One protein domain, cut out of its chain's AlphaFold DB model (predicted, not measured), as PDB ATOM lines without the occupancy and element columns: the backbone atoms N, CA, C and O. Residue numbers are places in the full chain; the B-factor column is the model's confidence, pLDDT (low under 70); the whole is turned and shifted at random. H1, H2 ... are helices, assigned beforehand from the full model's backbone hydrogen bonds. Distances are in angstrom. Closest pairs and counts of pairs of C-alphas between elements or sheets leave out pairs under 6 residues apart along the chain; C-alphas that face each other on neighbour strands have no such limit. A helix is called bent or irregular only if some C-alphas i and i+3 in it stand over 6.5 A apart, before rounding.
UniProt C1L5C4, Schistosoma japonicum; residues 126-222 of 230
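AT A GLANCE: This is residues 126 to 222 of the 230 residues of a protein of Schistosoma japonicum (UniProt C1L5C4). This is a loose string of five helices, with the long H2 in the middle, H1 near one side of it and H4 beside its second half on the other side. H3 folds back at the end of H2 as a helical hairpin, and H5 lies beyond the end of H4, turned about perpendicular to it, with the last residues, 219 to 222, running on from H5. The printed part has 97 residues with five named helices, in the order H1, H2, H3, H4, H5, and no named strand; the class is all helix, with 55 residues in the helices. The whole is loose, with a radius of gyration of the C-alphas of 15.7 A, and the C-alphas span 42 by 33 by 25 A along their three main axes.

IN THESE COORDINATES: Begin at Leu 126 and go on to C-alpha 128 at (-25.732, -49.154, -17.998), where H1, residues 128 to 136, starts; it is 12.1 A from first to last C-alpha. After a short link of 10 residues, find C-alpha 147 at (-7.838, -48.007, -15.474). From there H2, residues 147 to 164, the longest helix with 18 residues, runs 25.0 A to C-alpha 164 at (-31.234, -52.156, -7.786). Nine residues later comes H3, residues 174 to 181, 10.4 A long. H4, residues 190 to 201, is 16.2 A long. H5, residues 211 to 218, is 10.5 A long and ends at C-alpha 218 at (-12.930, -44.293, 12.216). No helix is bent or irregular.

HOW THE PARTS SIT: Start with H1 and look across to H2: they are close but not clearly touching, and the closest C-alphas, those of Phe 136 and Lys 150, are 7.8 A apart. They run opposite ways at a steep tilt of 36 degrees, only just past shallow. Before H1, residues 126 to 127 pair antiparallel with residues 171 to 172, in the link from H2 to H3. At the other end of H2, residues 160 to 164 alone touch H3, and the closest C-alphas, those of Ala 164 and Glu 176, are 5.2 A apart. H2 and H3 form a helical hairpin, running opposite ways at a steep tilt of 44 degrees. Next look at H4, whose residues 192 to 196 alone touch residues 156 to 163 of H2; the closest C-alphas, those of Arg 160 and Val 192, are 6.6 A apart. H2 and H4 run opposite ways at a shallow tilt of 24 degrees. H4 and H5 only just touch, with 3 pairs of C-alphas within 8 A, and H4 does so with residue 201 alone. Their closest C-alphas, those of Val 201 and Glu 213, are 6.2 A apart, and their lines are about perpendicular at 73 degrees. The helix packing is mostly crossed, but only just: 1 of the 3 touching pairs is at a shallow tilt. H3 and H4 are apart, and so are, among others, H1 and H4, and H2 and H5. In H1, H4 and H5 every O i to N i+4 pair is within hydrogen-bond range; in H2 13 of 14 are, and in H3 3 of 4.

THE WHOLE: The two C-alphas farthest apart are those of Asp 169 and Asn 222, at 45.5 A, while the first and last printed C-alphas, those of Leu 126 and Asn 222, are 39.0 A apart. The printed part has no cut, and the four links between the helices are short, none of them tight or long. The mean pLDDT of the printed part is 87.9; look for low confidence, under 70, in residues 218 to 222, of which 218 belongs to H5.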
ATOM      1  N   LEU A 126     -32.746 -45.444 -17.205       96.31
ATOM      2  CA  LEU A 126     -31.301 -45.261 -17.376       96.31
ATOM      3  C   LEU A 126     -30.643 -46.595 -17.759       96.31
ATOM      4  O   LEU A 126     -30.837 -47.592 -17.064       96.31
ATOM      5  N   SER A 127     -29.867 -46.638 -18.849       96.56
ATOM      6  CA  SER A 127     -29.106 -47.839 -19.231       96.56
ATOM      7  C   SER A 127     -27.678 -47.809 -18.689       96.56
ATOM      8  O   SER A 127     -27.120 -46.739 -18.439       96.56
ATOM      9  N   TRP A 128     -27.086 -48.996 -18.528       95.25
ATOM     10  CA  TRP A 128     -25.732 -49.154 -17.998       95.25
ATOM     11  C   TRP A 128     -24.692 -48.386 -18.826       95.25
ATOM     12  O   TRP A 128     -23.756 -47.808 -18.280       95.25
ATOM     13  N   GLU A 129     -24.872 -48.345 -20.147       94.44
ATOM     14  CA  GLU A 129     -23.994 -47.607 -21.052       94.44
ATOM     15  C   GLU A 129     -24.040 -46.104 -20.776       94.44
ATOM     16  O   GLU A 129     -22.979 -45.496 -20.727       94.44
ATOM     17  N   LYS A 130     -25.224 -45.517 -20.530       93.88
ATOM     18  CA  LYS A 130     -25.323 -44.082 -20.221       93.88
ATOM     19  C   LYS A 130     -24.704 -43.744 -18.861       93.88
ATOM     20  O   LYS A 130     -23.996 -42.755 -18.773       93.88
ATOM     21  N   HIS A 131     -24.906 -44.574 -17.831       92.69
ATOM     22  CA  HIS A 131     -24.237 -44.382 -16.530       92.69
ATOM     23  C   HIS A 131     -22.706 -44.397 -16.660       92.69
ATOM     24  O   HIS A 131     -22.018 -43.595 -16.041       92.69
ATOM     25  N   MET A 132     -22.169 -45.288 -17.496       92.44
ATOM     26  CA  MET A 132     -20.729 -45.367 -17.761       92.44
ATOM     27  C   MET A 132     -20.187 -44.201 -18.599       92.44
ATOM     28  O   MET A 132     -19.037 -43.822 -18.405       92.44
ATOM     29  N   ASP A 133     -20.984 -43.671 -19.527       91.31
ATOM     30  CA  ASP A 133     -20.635 -42.524 -20.377       91.31
ATOM     31  C   ASP A 133     -20.620 -41.223 -19.554       91.31
ATOM     32  O   ASP A 133     -19.663 -40.461 -19.627       91.31
ATOM     33  N   GLU A 134     -21.609 -41.031 -18.676       89.88
ATOM     34  CA  GLU A 134     -21.664 -39.913 -17.721       89.88
ATOM     35  C   GLU A 134     -20.471 -39.927 -16.746       89.88
ATOM     36  O   GLU A 134     -19.888 -38.893 -16.436       89.88
ATOM     37  N   LEU A 135     -20.079 -41.115 -16.271       87.62
ATOM     38  CA  LEU A 135     -19.052 -41.257 -15.235       87.62
ATOM     39  C   LEU A 135     -17.613 -41.250 -15.784       87.62
ATOM     40  O   LEU A 135     -16.695 -40.859 -15.066       87.62
ATOM     41  N   PHE A 136     -17.395 -41.700 -17.028       89.31
ATOM     42  CA  PHE A 136     -16.055 -41.927 -17.599       89.31
ATOM     43  C   PHE A 136     -15.871 -41.447 -19.058       89.31
ATOM     44  O   PHE A 136     -14.879 -41.823 -19.690       89.31
ATOM     45  N   GLY A 137     -16.822 -40.692 -19.618       88.06
ATOM     46  CA  GLY A 137     -16.764 -40.122 -20.972       88.06
ATOM     47  C   GLY A 137     -15.957 -38.817 -21.079       88.06
ATOM     48  O   GLY A 137     -15.327 -38.391 -20.118       88.06
ATOM     49  N   GLU A 138     -16.001 -38.176 -22.255       84.50
ATOM     50  CA  GLU A 138     -15.189 -36.991 -22.641       84.50
ATOM     51  C   GLU A 138     -15.478 -35.710 -21.817       84.50
ATOM     52  O   GLU A 138     -14.690 -34.771 -21.854       84.50
ATOM     53  N   ASP A 139     -16.576 -35.680 -21.055       82.94
ATOM     54  CA  ASP A 139     -16.925 -34.613 -20.096       82.94
ATOM     55  C   ASP A 139     -17.238 -35.185 -18.682       82.94
ATOM     56  O   ASP A 139     -17.841 -34.504 -17.853       82.94
ATOM     57  N   GLY A 140     -16.890 -36.453 -18.403       83.75
ATOM     58  CA  GLY A 140     -17.335 -37.185 -17.206       83.75
ATOM     59  C   GLY A 140     -16.471 -36.982 -15.952       83.75
ATOM     60  O   GLY A 140     -15.249 -36.860 -16.043       83.75
ATOM     61  N   ASP A 141     -17.095 -37.033 -14.766       78.44
ATOM     62  CA  ASP A 141     -16.468 -36.737 -13.456       78.44
ATOM     63  C   ASP A 141     -15.147 -37.486 -13.186       78.44
ATOM     64  O   ASP A 141     -14.290 -36.993 -12.448       78.44
ATOM     65  N   LEU A 142     -14.984 -38.689 -13.748       85.88
ATOM     66  CA  LEU A 142     -13.817 -39.551 -13.558       85.88
ATOM     67  C   LEU A 142     -13.060 -39.830 -14.878       85.88
ATOM     68  O   LEU A 142     -12.417 -40.877 -14.995       85.88
ATOM     69  N   GLU A 143     -13.097 -38.923 -15.869       87.81
ATOM     70  CA  GLU A 143     -12.317 -39.050 -17.121       87.81
ATOM     71  C   GLU A 143     -10.808 -39.227 -16.848       87.81
ATOM     72  O   GLU A 143     -10.170 -40.093 -17.447       87.81
ATOM     73  N   ASP A 144     -10.240 -38.477 -15.900       89.50
ATOM     74  CA  ASP A 144      -8.798 -38.486 -15.588       89.50
ATOM     75  C   ASP A 144      -8.341 -39.670 -14.695       89.50
ATOM     76  O   ASP A 144      -7.137 -39.893 -14.541       89.50
ATOM     77  N   GLU A 145      -9.257 -40.449 -14.097       90.00
ATOM     78  CA  GLU A 145      -8.898 -41.558 -13.186       90.00
ATOM     79  C   GLU A 145      -8.256 -42.756 -13.924       90.00
ATOM     80  O   GLU A 145      -8.477 -42.985 -15.118       90.00
ATOM     81  N   ASP A 146      -7.457 -43.563 -13.222       92.62
ATOM     82  CA  ASP A 146      -6.720 -44.681 -13.833       92.62
ATOM     83  C   ASP A 146      -7.588 -45.926 -14.129       92.62
ATOM     84  O   ASP A 146      -8.648 -46.127 -13.537       92.62
ATOM     85  N   ASP A 147      -7.122 -46.795 -15.036       90.06
ATOM     86  CA  ASP A 147      -7.838 -48.007 -15.474       90.06
ATOM     87  C   ASP A 147      -8.225 -48.966 -14.326       90.06
ATOM     88  O   ASP A 147      -9.306 -49.561 -14.374       90.06
ATOM     89  N   ASP A 148      -7.386 -49.135 -13.295       90.19
ATOM     90  CA  ASP A 148      -7.677 -50.022 -12.159       90.19
ATOM     91  C   ASP A 148      -8.674 -49.363 -11.184       90.19
ATOM     92  O   ASP A 148      -9.586 -50.038 -10.692       90.19
ATOM     93  N   THR A 149      -8.590 -48.044 -10.973       85.81
ATOM     94  CA  THR A 149      -9.589 -47.255 -10.228       85.81
ATOM     95  C   THR A 149     -10.952 -47.279 -10.930       85.81
ATOM     96  O   THR A 149     -11.949 -47.706 -10.337       85.81
ATOM     97  N   LYS A 150     -11.003 -46.941 -12.226       86.62
ATOM     98  CA  LYS A 150     -12.214 -46.996 -13.068       86.62
ATOM     99  C   LYS A 150     -12.850 -48.382 -13.072       86.62
ATOM    100  O   LYS A 150     -14.071 -48.515 -12.952       86.62
ATOM    101  N   LYS A 151     -12.036 -49.436 -13.172       89.69
ATOM    102  CA  LYS A 151     -12.494 -50.828 -13.089       89.69
ATOM    103  C   LYS A 151     -13.064 -51.164 -11.709       89.69
ATOM    104  O   LYS A 151     -14.121 -51.788 -11.644       89.69
ATOM    105  N   THR A 152     -12.410 -50.748 -10.626       87.12
ATOM    106  CA  THR A 152     -12.873 -50.999  -9.249       87.12
ATOM    107  C   THR A 152     -14.243 -50.362  -9.007       87.12
ATOM    108  O   THR A 152     -15.174 -51.037  -8.563       87.12
ATOM    109  N   ILE A 153     -14.408 -49.098  -9.409       85.50
ATOM    110  CA  ILE A 153     -15.691 -48.383  -9.363       85.50
ATOM    111  C   ILE A 153     -16.727 -49.090 -10.249       85.50
ATOM    112  O   ILE A 153     -17.824 -49.397  -9.790       85.50
ATOM    113  N   SER A 154     -16.360 -49.477 -11.475       90.12
ATOM    114  CA  SER A 154     -17.236 -50.238 -12.379       90.12
ATOM    115  C   SER A 154     -17.715 -51.576 -11.798       90.12
ATOM    116  O   SER A 154     -18.823 -52.010 -12.105       90.12
ATOM    117  N   GLU A 155     -16.891 -52.288 -11.025       90.50
ATOM    118  CA  GLU A 155     -17.253 -53.582 -10.425       90.50
ATOM    119  C   GLU A 155     -18.164 -53.418  -9.194       90.50
ATOM    120  O   GLU A 155     -19.091 -54.217  -9.013       90.50
ATOM    121  N   ARG A 156     -17.973 -52.348  -8.409       88.69
ATOM    122  CA  ARG A 156     -18.894 -51.912  -7.342       88.69
ATOM    123  C   ARG A 156     -20.250 -51.490  -7.917       88.69
ATOM    124  O   ARG A 156     -21.295 -51.997  -7.512       88.69
ATOM    125  N   ASP A 157     -20.245 -50.625  -8.922       92.06
ATOM    126  CA  ASP A 157     -21.463 -50.060  -9.493       92.06
ATOM    127  C   ASP A 157     -22.286 -51.124 -10.246       92.06
ATOM    128  O   ASP A 157     -23.491 -51.214 -10.025       92.06
ATOM    129  N   LYS A 158     -21.671 -52.044 -11.011       93.50
ATOM    130  CA  LYS A 158     -22.388 -53.198 -11.620       93.50
ATOM    131  C   LYS A 158     -23.108 -54.061 -10.584       93.50
ATOM    132  O   LYS A 158     -24.198 -54.576 -10.835       93.50
ATOM    133  N   ARG A 159     -22.487 -54.244  -9.418       92.38
ATOM    134  CA  ARG A 159     -23.020 -55.024  -8.295       92.38
ATOM    135  C   ARG A 159     -24.202 -54.312  -7.631       92.38
ATOM    136  O   ARG A 159     -25.187 -54.981  -7.304       92.38
ATOM    137  N   ARG A 160     -24.129 -52.988  -7.456       93.81
ATOM    138  CA  ARG A 160     -25.267 -52.162  -7.023       93.81
ATOM    139  C   ARG A 160     -26.396 -52.232  -8.052       93.81
ATOM    140  O   ARG A 160     -27.504 -52.621  -7.701       93.81
ATOM    141  N   TRP A 161     -26.097 -51.983  -9.325       95.38
ATOM    142  CA  TRP A 161     -27.050 -52.006 -10.441       95.38
ATOM    143  C   TRP A 161     -27.852 -53.307 -10.505       95.38
ATOM    144  O   TRP A 161     -29.073 -53.276 -10.437       95.38
ATOM    145  N   ALA A 162     -27.176 -54.461 -10.506       95.62
ATOM    146  CA  ALA A 162     -27.810 -55.784 -10.543       95.62
ATOM    147  C   ALA A 162     -28.561 -56.187  -9.250       95.62
ATOM    148  O   ALA A 162     -29.088 -57.296  -9.166       95.62
ATOM    149  N   THR A 163     -28.579 -55.321  -8.231       95.12
ATOM    150  CA  THR A 163     -29.405 -55.452  -7.012       95.12
ATOM    151  C   THR A 163     -30.506 -54.378  -6.955       95.12
ATOM    152  O   THR A 163     -31.540 -54.566  -6.311       95.12
ATOM    153  N   ALA A 164     -30.288 -53.250  -7.635       95.56
ATOM    154  CA  ALA A 164     -31.234 -52.156  -7.786       95.56
ATOM    155  C   ALA A 164     -32.305 -52.470  -8.846       95.56
ATOM    156  O   ALA A 164     -33.480 -52.224  -8.570       95.56
ATOM    157  N   ASP A 165     -31.906 -53.057  -9.977       96.81
ATOM    158  CA  ASP A 165     -32.755 -53.623 -11.036       96.81
ATOM    159  C   ASP A 165     -33.567 -54.814 -10.484       96.81
ATOM    160  O   ASP A 165     -33.008 -55.838 -10.083       96.81
ATOM    161  N   VAL A 166     -34.891 -54.652 -10.390       94.69
ATOM    162  CA  VAL A 166     -35.830 -55.639  -9.827       94.69
ATOM    163  C   VAL A 166     -36.654 -56.329 -10.914       94.69
ATOM    164  O   VAL A 166     -37.048 -57.484 -10.713       94.69
ATOM    165  N   ASP A 167     -36.931 -55.670 -12.044       94.50
ATOM    166  CA  ASP A 167     -37.644 -56.303 -13.168       94.50
ATOM    167  C   ASP A 167     -36.726 -57.087 -14.128       94.50
ATOM    168  O   ASP A 167     -37.192 -58.020 -14.792       94.50
ATOM    169  N   GLY A 168     -35.420 -56.815 -14.097       94.69
ATOM    170  CA  GLY A 168     -34.378 -57.551 -14.802       94.69
ATOM    171  C   GLY A 168     -34.212 -57.162 -16.269       94.69
ATOM    172  O   GLY A 168     -33.655 -57.961 -17.031       94.69
ATOM    173  N   ASP A 169     -34.701 -55.992 -16.703       95.44
ATOM    174  CA  ASP A 169     -34.525 -55.516 -18.084       95.44
ATOM    175  C   ASP A 169     -33.136 -54.907 -18.376       95.44
ATOM    176  O   ASP A 169     -32.830 -54.586 -19.530       95.44
ATOM    177  N   GLY A 170     -32.264 -54.828 -17.362       94.81
ATOM    178  CA  GLY A 170     -30.896 -54.317 -17.459       94.81
ATOM    179  C   GLY A 170     -30.791 -52.799 -17.312       94.81
ATOM    180  O   GLY A 170     -29.694 -52.249 -17.453       94.81
ATOM    181  N   LYS A 171     -31.903 -52.113 -17.035       97.19
ATOM    182  CA  LYS A 171     -31.984 -50.661 -16.885       97.19
ATOM    183  C   LYS A 171     -32.725 -50.295 -15.606       97.19
ATOM    184  O   LYS A 171     -33.647 -50.990 -15.191       97.19
ATOM    185  N   LEU A 172     -32.383 -49.152 -15.025       97.38
ATOM    186  CA  LEU A 172     -33.030 -48.675 -13.804       97.38
ATOM    187  C   LEU A 172     -34.199 -47.745 -14.142       97.38
ATOM    188  O   LEU A 172     -34.025 -46.772 -14.880       97.38
ATOM    189  N   SER A 173     -35.380 -48.014 -13.579       96.75
ATOM    190  CA  SER A 173     -36.413 -46.987 -13.391       96.75
ATOM    191  C   SER A 173     -35.935 -45.916 -12.404       96.75
ATOM    192  O   SER A 173     -34.937 -46.092 -11.707       96.75
ATOM    193  N   LYS A 174     -36.673 -44.811 -12.284       94.75
ATOM    194  CA  LYS A 174     -36.365 -43.733 -11.330       94.75
ATOM    195  C   LYS A 174     -36.386 -44.216  -9.869       94.75
ATOM    196  O   LYS A 174     -35.558 -43.814  -9.056       94.75
ATOM    197  N   GLU A 175     -37.298 -45.132  -9.542       93.50
ATOM    198  CA  GLU A 175     -37.406 -45.789  -8.232       93.50
ATOM    199  C   GLU A 175     -36.284 -46.809  -7.982       93.50
ATOM    200  O   GLU A 175     -35.852 -47.003  -6.846       93.50
ATOM    201  N   GLU A 176     -35.797 -47.469  -9.033       95.50
ATOM    202  CA  GLU A 176     -34.651 -48.378  -8.952       95.50
ATOM    203  C   GLU A 176     -33.336 -47.595  -8.843       95.50
ATOM    204  O   GLU A 176     -32.467 -47.967  -8.057       95.50
ATOM    205  N   TYR A 177     -33.229 -46.458  -9.532       94.62
ATOM    206  CA  TYR A 177     -32.099 -45.537  -9.456       94.62
ATOM    207  C   TYR A 177     -31.962 -44.889  -8.071       94.62
ATOM    208  O   TYR A 177     -30.846 -44.781  -7.571       94.62
ATOM    209  N   LEU A 178     -33.070 -44.597  -7.374       91.75
ATOM    210  CA  LEU A 178     -33.023 -44.216  -5.954       91.75
ATOM    211  C   LEU A 178     -32.333 -45.282  -5.091       91.75
ATOM    212  O   LEU A 178     -31.535 -44.944  -4.224       91.75
ATOM    213  N   ALA A 179     -32.598 -46.567  -5.338       91.31
ATOM    214  CA  ALA A 179     -31.941 -47.650  -4.608       91.31
ATOM    215  C   ALA A 179     -30.462 -47.821  -4.995       91.31
ATOM    216  O   ALA A 179     -29.662 -48.275  -4.182       91.31
ATOM    217  N   PHE A 180     -30.097 -47.486  -6.233       93.06
ATOM    218  CA  PHE A 180     -28.715 -47.504  -6.709       93.06
ATOM    219  C   PHE A 180     -27.875 -46.367  -6.098       93.06
ATOM    220  O   PHE A 180     -26.751 -46.620  -5.660       93.06
ATOM    221  N   LEU A 181     -28.437 -45.154  -6.046       89.75
ATOM    222  CA  LEU A 181     -27.793 -43.944  -5.530       89.75
ATOM    223  C   LEU A 181     -27.753 -43.912  -3.992       89.75
ATOM    224  O   LEU A 181     -26.727 -43.547  -3.426       89.75
ATOM    225  N   HIS A 182     -28.827 -44.362  -3.330       86.06
ATOM    226  CA  HIS A 182     -28.982 -44.371  -1.868       86.06
ATOM    227  C   HIS A 182     -29.195 -45.795  -1.292       86.06
ATOM    228  O   HIS A 182     -30.264 -46.117  -0.746       86.06
ATOM    229  N   PRO A 183     -28.217 -46.712  -1.445       87.88
ATOM    230  CA  PRO A 183     -28.364 -48.124  -1.083       87.88
ATOM    231  C   PRO A 183     -28.471 -48.375   0.433       87.88
ATOM    232  O   PRO A 183     -29.025 -49.388   0.860       87.88
ATOM    233  N   GLU A 184     -27.979 -47.474   1.275       84.06
ATOM    234  CA  GLU A 184     -28.160 -47.494   2.733       84.06
ATOM    235  C   GLU A 184     -29.619 -47.262   3.163       84.06
ATOM    236  O   GLU A 184     -30.063 -47.825   4.172       84.06
ATOM    237  N   HIS A 185     -30.395 -46.511   2.376       82.75
ATOM    238  CA  HIS A 185     -31.809 -46.255   2.649       82.75
ATOM    239  C   HIS A 185     -32.755 -47.367   2.163       82.75
ATOM    240  O   HIS A 185     -33.868 -47.478   2.686       82.75
ATOM    241  N   GLU A 186     -32.326 -48.228   1.233       85.31
ATOM    242  CA  GLU A 186     -33.178 -49.256   0.619       85.31
ATOM    243  C   GLU A 186     -32.930 -50.685   1.157       85.31
ATOM    244  O   GLU A 186     -31.866 -51.273   0.934       85.31
ATOM    245  N   PRO A 187     -33.910 -51.338   1.827       89.62
ATOM    246  CA  PRO A 187     -33.709 -52.645   2.461       89.62
ATOM    247  C   PRO A 187     -33.224 -53.768   1.534       89.62
ATOM    248  O   PRO A 187     -32.568 -54.691   2.025       89.62
ATOM    249  N   LYS A 188     -33.519 -53.705   0.224       89.62
ATOM    250  CA  LYS A 188     -33.028 -54.679  -0.773       89.62
ATOM    251  C   LYS A 188     -31.508 -54.598  -0.984       89.62
ATOM    252  O   LYS A 188     -30.863 -55.620  -1.201       89.62
ATOM    253  N   MET A 189     -30.930 -53.407  -0.835       89.94
ATOM    254  CA  MET A 189     -29.525 -53.110  -1.127       89.94
ATOM    255  C   MET A 189     -28.578 -53.425   0.036       89.94
ATOM    256  O   MET A 189     -27.370 -53.535  -0.161       89.94
ATOM    257  N   ARG A 190     -29.103 -53.645   1.248       90.06
ATOM    258  CA  ARG A 190     -28.322 -53.839   2.486       90.06
ATOM    259  C   ARG A 190     -27.179 -54.861   2.375       90.06
ATOM    260  O   ARG A 190     -26.126 -54.656   2.965       90.06
ATOM    261  N   GLN A 191     -27.366 -55.958   1.637       88.94
ATOM    262  CA  GLN A 191     -26.326 -56.987   1.455       88.94
ATOM    263  C   GLN A 191     -25.175 -56.532   0.540       88.94
ATOM    264  O   GLN A 191     -24.063 -57.046   0.641       88.94
ATOM    265  N   VAL A 192     -25.421 -55.561  -0.341       89.25
ATOM    266  CA  VAL A 192     -24.380 -54.898  -1.137       89.25
ATOM    267  C   VAL A 192     -23.576 -53.962  -0.242       89.25
ATOM    268  O   VAL A 192     -22.366 -54.139  -0.155       89.25
ATOM    269  N   VAL A 193     -24.249 -53.087   0.517       87.94
ATOM    270  CA  VAL A 193     -23.611 -52.146   1.460       87.94
ATOM    271  C   VAL A 193     -22.746 -52.870   2.499       87.94
ATOM    272  O   VAL A 193     -21.607 -52.473   2.726       87.94
ATOM    273  N   ILE A 194     -23.242 -53.963   3.097       86.38
ATOM    274  CA  ILE A 194     -22.471 -54.767   4.064       86.38
ATOM    275  C   ILE A 194     -21.224 -55.371   3.410       86.38
ATOM    276  O   ILE A 194     -20.148 -55.312   3.991       86.38
ATOM    277  N   ARG A 195     -21.332 -55.938   2.204       87.62
ATOM    278  CA  ARG A 195     -20.176 -56.540   1.525       87.62
ATOM    279  C   ARG A 195     -19.138 -55.497   1.116       87.62
ATOM    280  O   ARG A 195     -17.958 -55.747   1.302       87.62
ATOM    281  N   GLU A 196     -19.567 -54.353   0.587       86.12
ATOM    282  CA  GLU A 196     -18.669 -53.239   0.246       86.12
ATOM    283  C   GLU A 196     -17.977 -52.691   1.503       86.12
ATOM    284  O   GLU A 196     -16.773 -52.479   1.492       86.12
ATOM    285  N   THR A 197     -18.703 -52.593   2.622       84.06
ATOM    286  CA  THR A 197     -18.119 -52.280   3.938       84.06
ATOM    287  C   THR A 197     -17.031 -53.279   4.335       84.06
ATOM    288  O   THR A 197     -15.950 -52.862   4.730       84.06
ATOM    289  N   MET A 198     -17.287 -54.588   4.227       84.62
ATOM    290  CA  MET A 198     -16.281 -55.602   4.567       84.62
ATOM    291  C   MET A 198     -15.063 -55.515   3.639       84.62
ATOM    292  O   MET A 198     -13.945 -55.476   4.126       84.62
ATOM    293  N   GLU A 199     -15.260 -55.413   2.324       84.56
ATOM    294  CA  GLU A 199     -14.165 -55.289   1.344       84.56
ATOM    295  C   GLU A 199     -13.317 -54.014   1.538       84.56
ATOM    296  O   GLU A 199     -12.143 -53.985   1.162       84.56
ATOM    297  N   GLU A 200     -13.883 -52.968   2.146       81.31
ATOM    298  CA  GLU A 200     -13.164 -51.753   2.528       81.31
ATOM    299  C   GLU A 200     -12.488 -51.836   3.905       81.31
ATOM    300  O   GLU A 200     -11.404 -51.271   4.053       81.31
ATOM    301  N   VAL A 201     -13.074 -52.505   4.903       86.06
ATOM    302  CA  VAL A 201     -12.601 -52.464   6.305       86.06
ATOM    303  C   VAL A 201     -11.775 -53.693   6.704       86.06
ATOM    304  O   VAL A 201     -10.730 -53.523   7.328       86.06
ATOM    305  N   ASP A 202     -12.188 -54.901   6.309       89.25
ATOM    306  CA  ASP A 202     -11.487 -56.165   6.582       89.25
ATOM    307  C   ASP A 202     -10.220 -56.249   5.711       89.25
ATOM    308  O   ASP A 202     -10.229 -56.670   4.549       89.25
ATOM    309  N   LYS A 203      -9.098 -55.776   6.263       87.56
ATOM    310  CA  LYS A 203      -7.795 -55.780   5.587       87.56
ATOM    311  C   LYS A 203      -7.127 -57.141   5.705       87.56
ATOM    312  O   LYS A 203      -6.358 -57.518   4.820       87.56
ATOM    313  N   ASN A 204      -7.404 -57.875   6.779       89.31
ATOM    314  CA  ASN A 204      -6.779 -59.161   7.061       89.31
ATOM    315  C   ASN A 204      -7.438 -60.348   6.305       89.31
ATOM    316  O   ASN A 204      -6.775 -61.354   6.044       89.31
ATOM    317  N   ASN A 205      -8.675 -60.156   5.831       89.62
ATOM    318  CA  ASN A 205      -9.549 -61.078   5.094       89.62
ATOM    319  C   ASN A 205     -10.044 -62.299   5.910       89.62
ATOM    320  O   ASN A 205     -10.266 -63.373   5.336       89.62
ATOM    321  N   ASP A 206     -10.245 -62.166   7.230       92.38
ATOM    322  CA  ASP A 206     -10.834 -63.221   8.079       92.38
ATOM    323  C   ASP A 206     -12.371 -63.181   8.197       92.38
ATOM    324  O   ASP A 206     -12.967 -64.100   8.769       92.38
ATOM    325  N   SER A 207     -13.023 -62.203   7.552       89.75
ATOM    326  CA  SER A 207     -14.474 -61.952   7.565       89.75
ATOM    327  C   SER A 207     -15.043 -61.412   8.882       89.75
ATOM    328  O   SER A 207     -16.264 -61.441   9.077       89.75
ATOM    329  N   PHE A 208     -14.192 -60.883   9.762       91.31
ATOM    330  CA  PHE A 208     -14.579 -60.033  10.885       91.31
ATOM    331  C   PHE A 208     -14.070 -58.598  10.663       91.31
ATOM    332  O   PHE A 208     -13.577 -58.255   9.595       91.31
ATOM    333  N   VAL A 209     -14.282 -57.735  11.654       88.38
ATOM    334  CA  VAL A 209     -13.622 -56.431  11.758       88.38
ATOM    335  C   VAL A 209     -13.033 -56.396  13.156       88.38
ATOM    336  O   VAL A 209     -13.783 -56.505  14.135       88.38
ATOM    337  N   ASP A 210     -11.708 -56.326  13.258       89.56
ATOM    338  CA  ASP A 210     -11.036 -56.231  14.553       89.56
ATOM    339  C   ASP A 210     -11.018 -54.786  15.102       89.56
ATOM    340  O   ASP A 210     -11.581 -53.858  14.515       89.56
ATOM    341  N   LEU A 211     -10.452 -54.595  16.299       87.62
ATOM    342  CA  LEU A 211     -10.411 -53.274  16.935       87.62
ATOM    343  C   LEU A 211      -9.507 -52.299  16.168       87.62
ATOM    344  O   LEU A 211      -9.832 -51.115  16.081       87.62
ATOM    345  N   ASP A 212      -8.406 -52.788  15.610       86.12
ATOM    346  CA  ASP A 212      -7.426 -51.975  14.908       86.12
ATOM    347  C   ASP A 212      -7.996 -51.551  13.544       86.12
ATOM    348  O   ASP A 212      -7.848 -50.400  13.140       86.12
ATOM    349  N   GLU A 213      -8.683 -52.457  12.843       85.94
ATOM    350  CA  GLU A 213      -9.427 -52.187  11.607       85.94
ATOM    351  C   GLU A 213     -10.577 -51.198  11.839       85.94
ATOM    352  O   GLU A 213     -10.729 -50.244  11.074       85.94
ATOM    353  N   TYR A 214     -11.335 -51.351  12.931       82.50
ATOM    354  CA  TYR A 214     -12.384 -50.403  13.320       82.50
ATOM    355  C   TYR A 214     -11.823 -49.009  13.646       82.50
ATOM    356  O   TYR A 214     -12.387 -47.999  13.223       82.50
ATOM    357  N   ILE A 215     -10.692 -48.922  14.357       80.25
ATOM    358  CA  ILE A 215     -10.028 -47.640  14.644       80.25
ATOM    359  C   ILE A 215      -9.506 -46.999  13.350       80.25
ATOM    360  O   ILE A 215      -9.699 -45.800  13.162       80.25
ATOM    361  N   LYS A 216      -8.942 -47.774  12.416       77.94
ATOM    362  CA  LYS A 216      -8.502 -47.285  11.093       77.94
ATOM    363  C   LYS A 216      -9.667 -46.820  10.210       77.94
ATOM    364  O   LYS A 216      -9.530 -45.825   9.493       77.94
ATOM    365  N   ASP A 217     -10.831 -47.468  10.279       72.50
ATOM    366  CA  ASP A 217     -12.042 -46.993   9.595       72.50
ATOM    367  C   ASP A 217     -12.667 -45.762  10.273       72.50
ATOM    368  O   ASP A 217     -13.231 -44.915   9.591       72.50
ATOM    369  N   LEU A 218     -12.481 -45.540  11.576       68.56
ATOM    370  CA  LEU A 218     -12.930 -44.293  12.216       68.56
ATOM    371  C   LEU A 218     -11.932 -43.131  12.113       68.56
ATOM    372  O   LEU A 218     -12.353 -41.977  12.058       68.56
ATOM    373  N   TRP A 219     -10.627 -43.394  12.073       62.28
ATOM    374  CA  TRP A 219      -9.612 -42.341  12.097       62.28
ATOM    375  C   TRP A 219      -9.460 -41.651  10.734       62.28
ATOM    376  O   TRP A 219      -9.220 -42.289   9.707       62.28
ATOM    377  N   SER A 220      -9.583 -40.325  10.737       56.44
ATOM    378  CA  SER A 220      -9.239 -39.443   9.623       56.44
ATOM    379  C   SER A 220      -8.211 -38.430  10.134       56.44
ATOM    380  O   SER A 220      -8.546 -37.675  11.048       56.44
ATOM    381  N   PRO A 221      -6.978 -38.393   9.598       50.84
ATOM    382  CA  PRO A 221      -5.977 -37.427  10.034       50.84
ATOM    383  C   PRO A 221      -6.368 -35.998   9.635       50.84
ATOM    384  O   PRO A 221      -6.633 -35.714   8.467       50.84
ATOM    385  N   ASN A 222      -6.320 -35.073  10.591       48.88
ATOM    386  CA  ASN A 222      -6.582 -33.644  10.395       48.88
ATOM    387  C   ASN A 222      -5.421 -32.938   9.670       48.88
ATOM    388  O   ASN A 222      -5.551 -31.798   9.223       48.88
TER     389      ASN A 222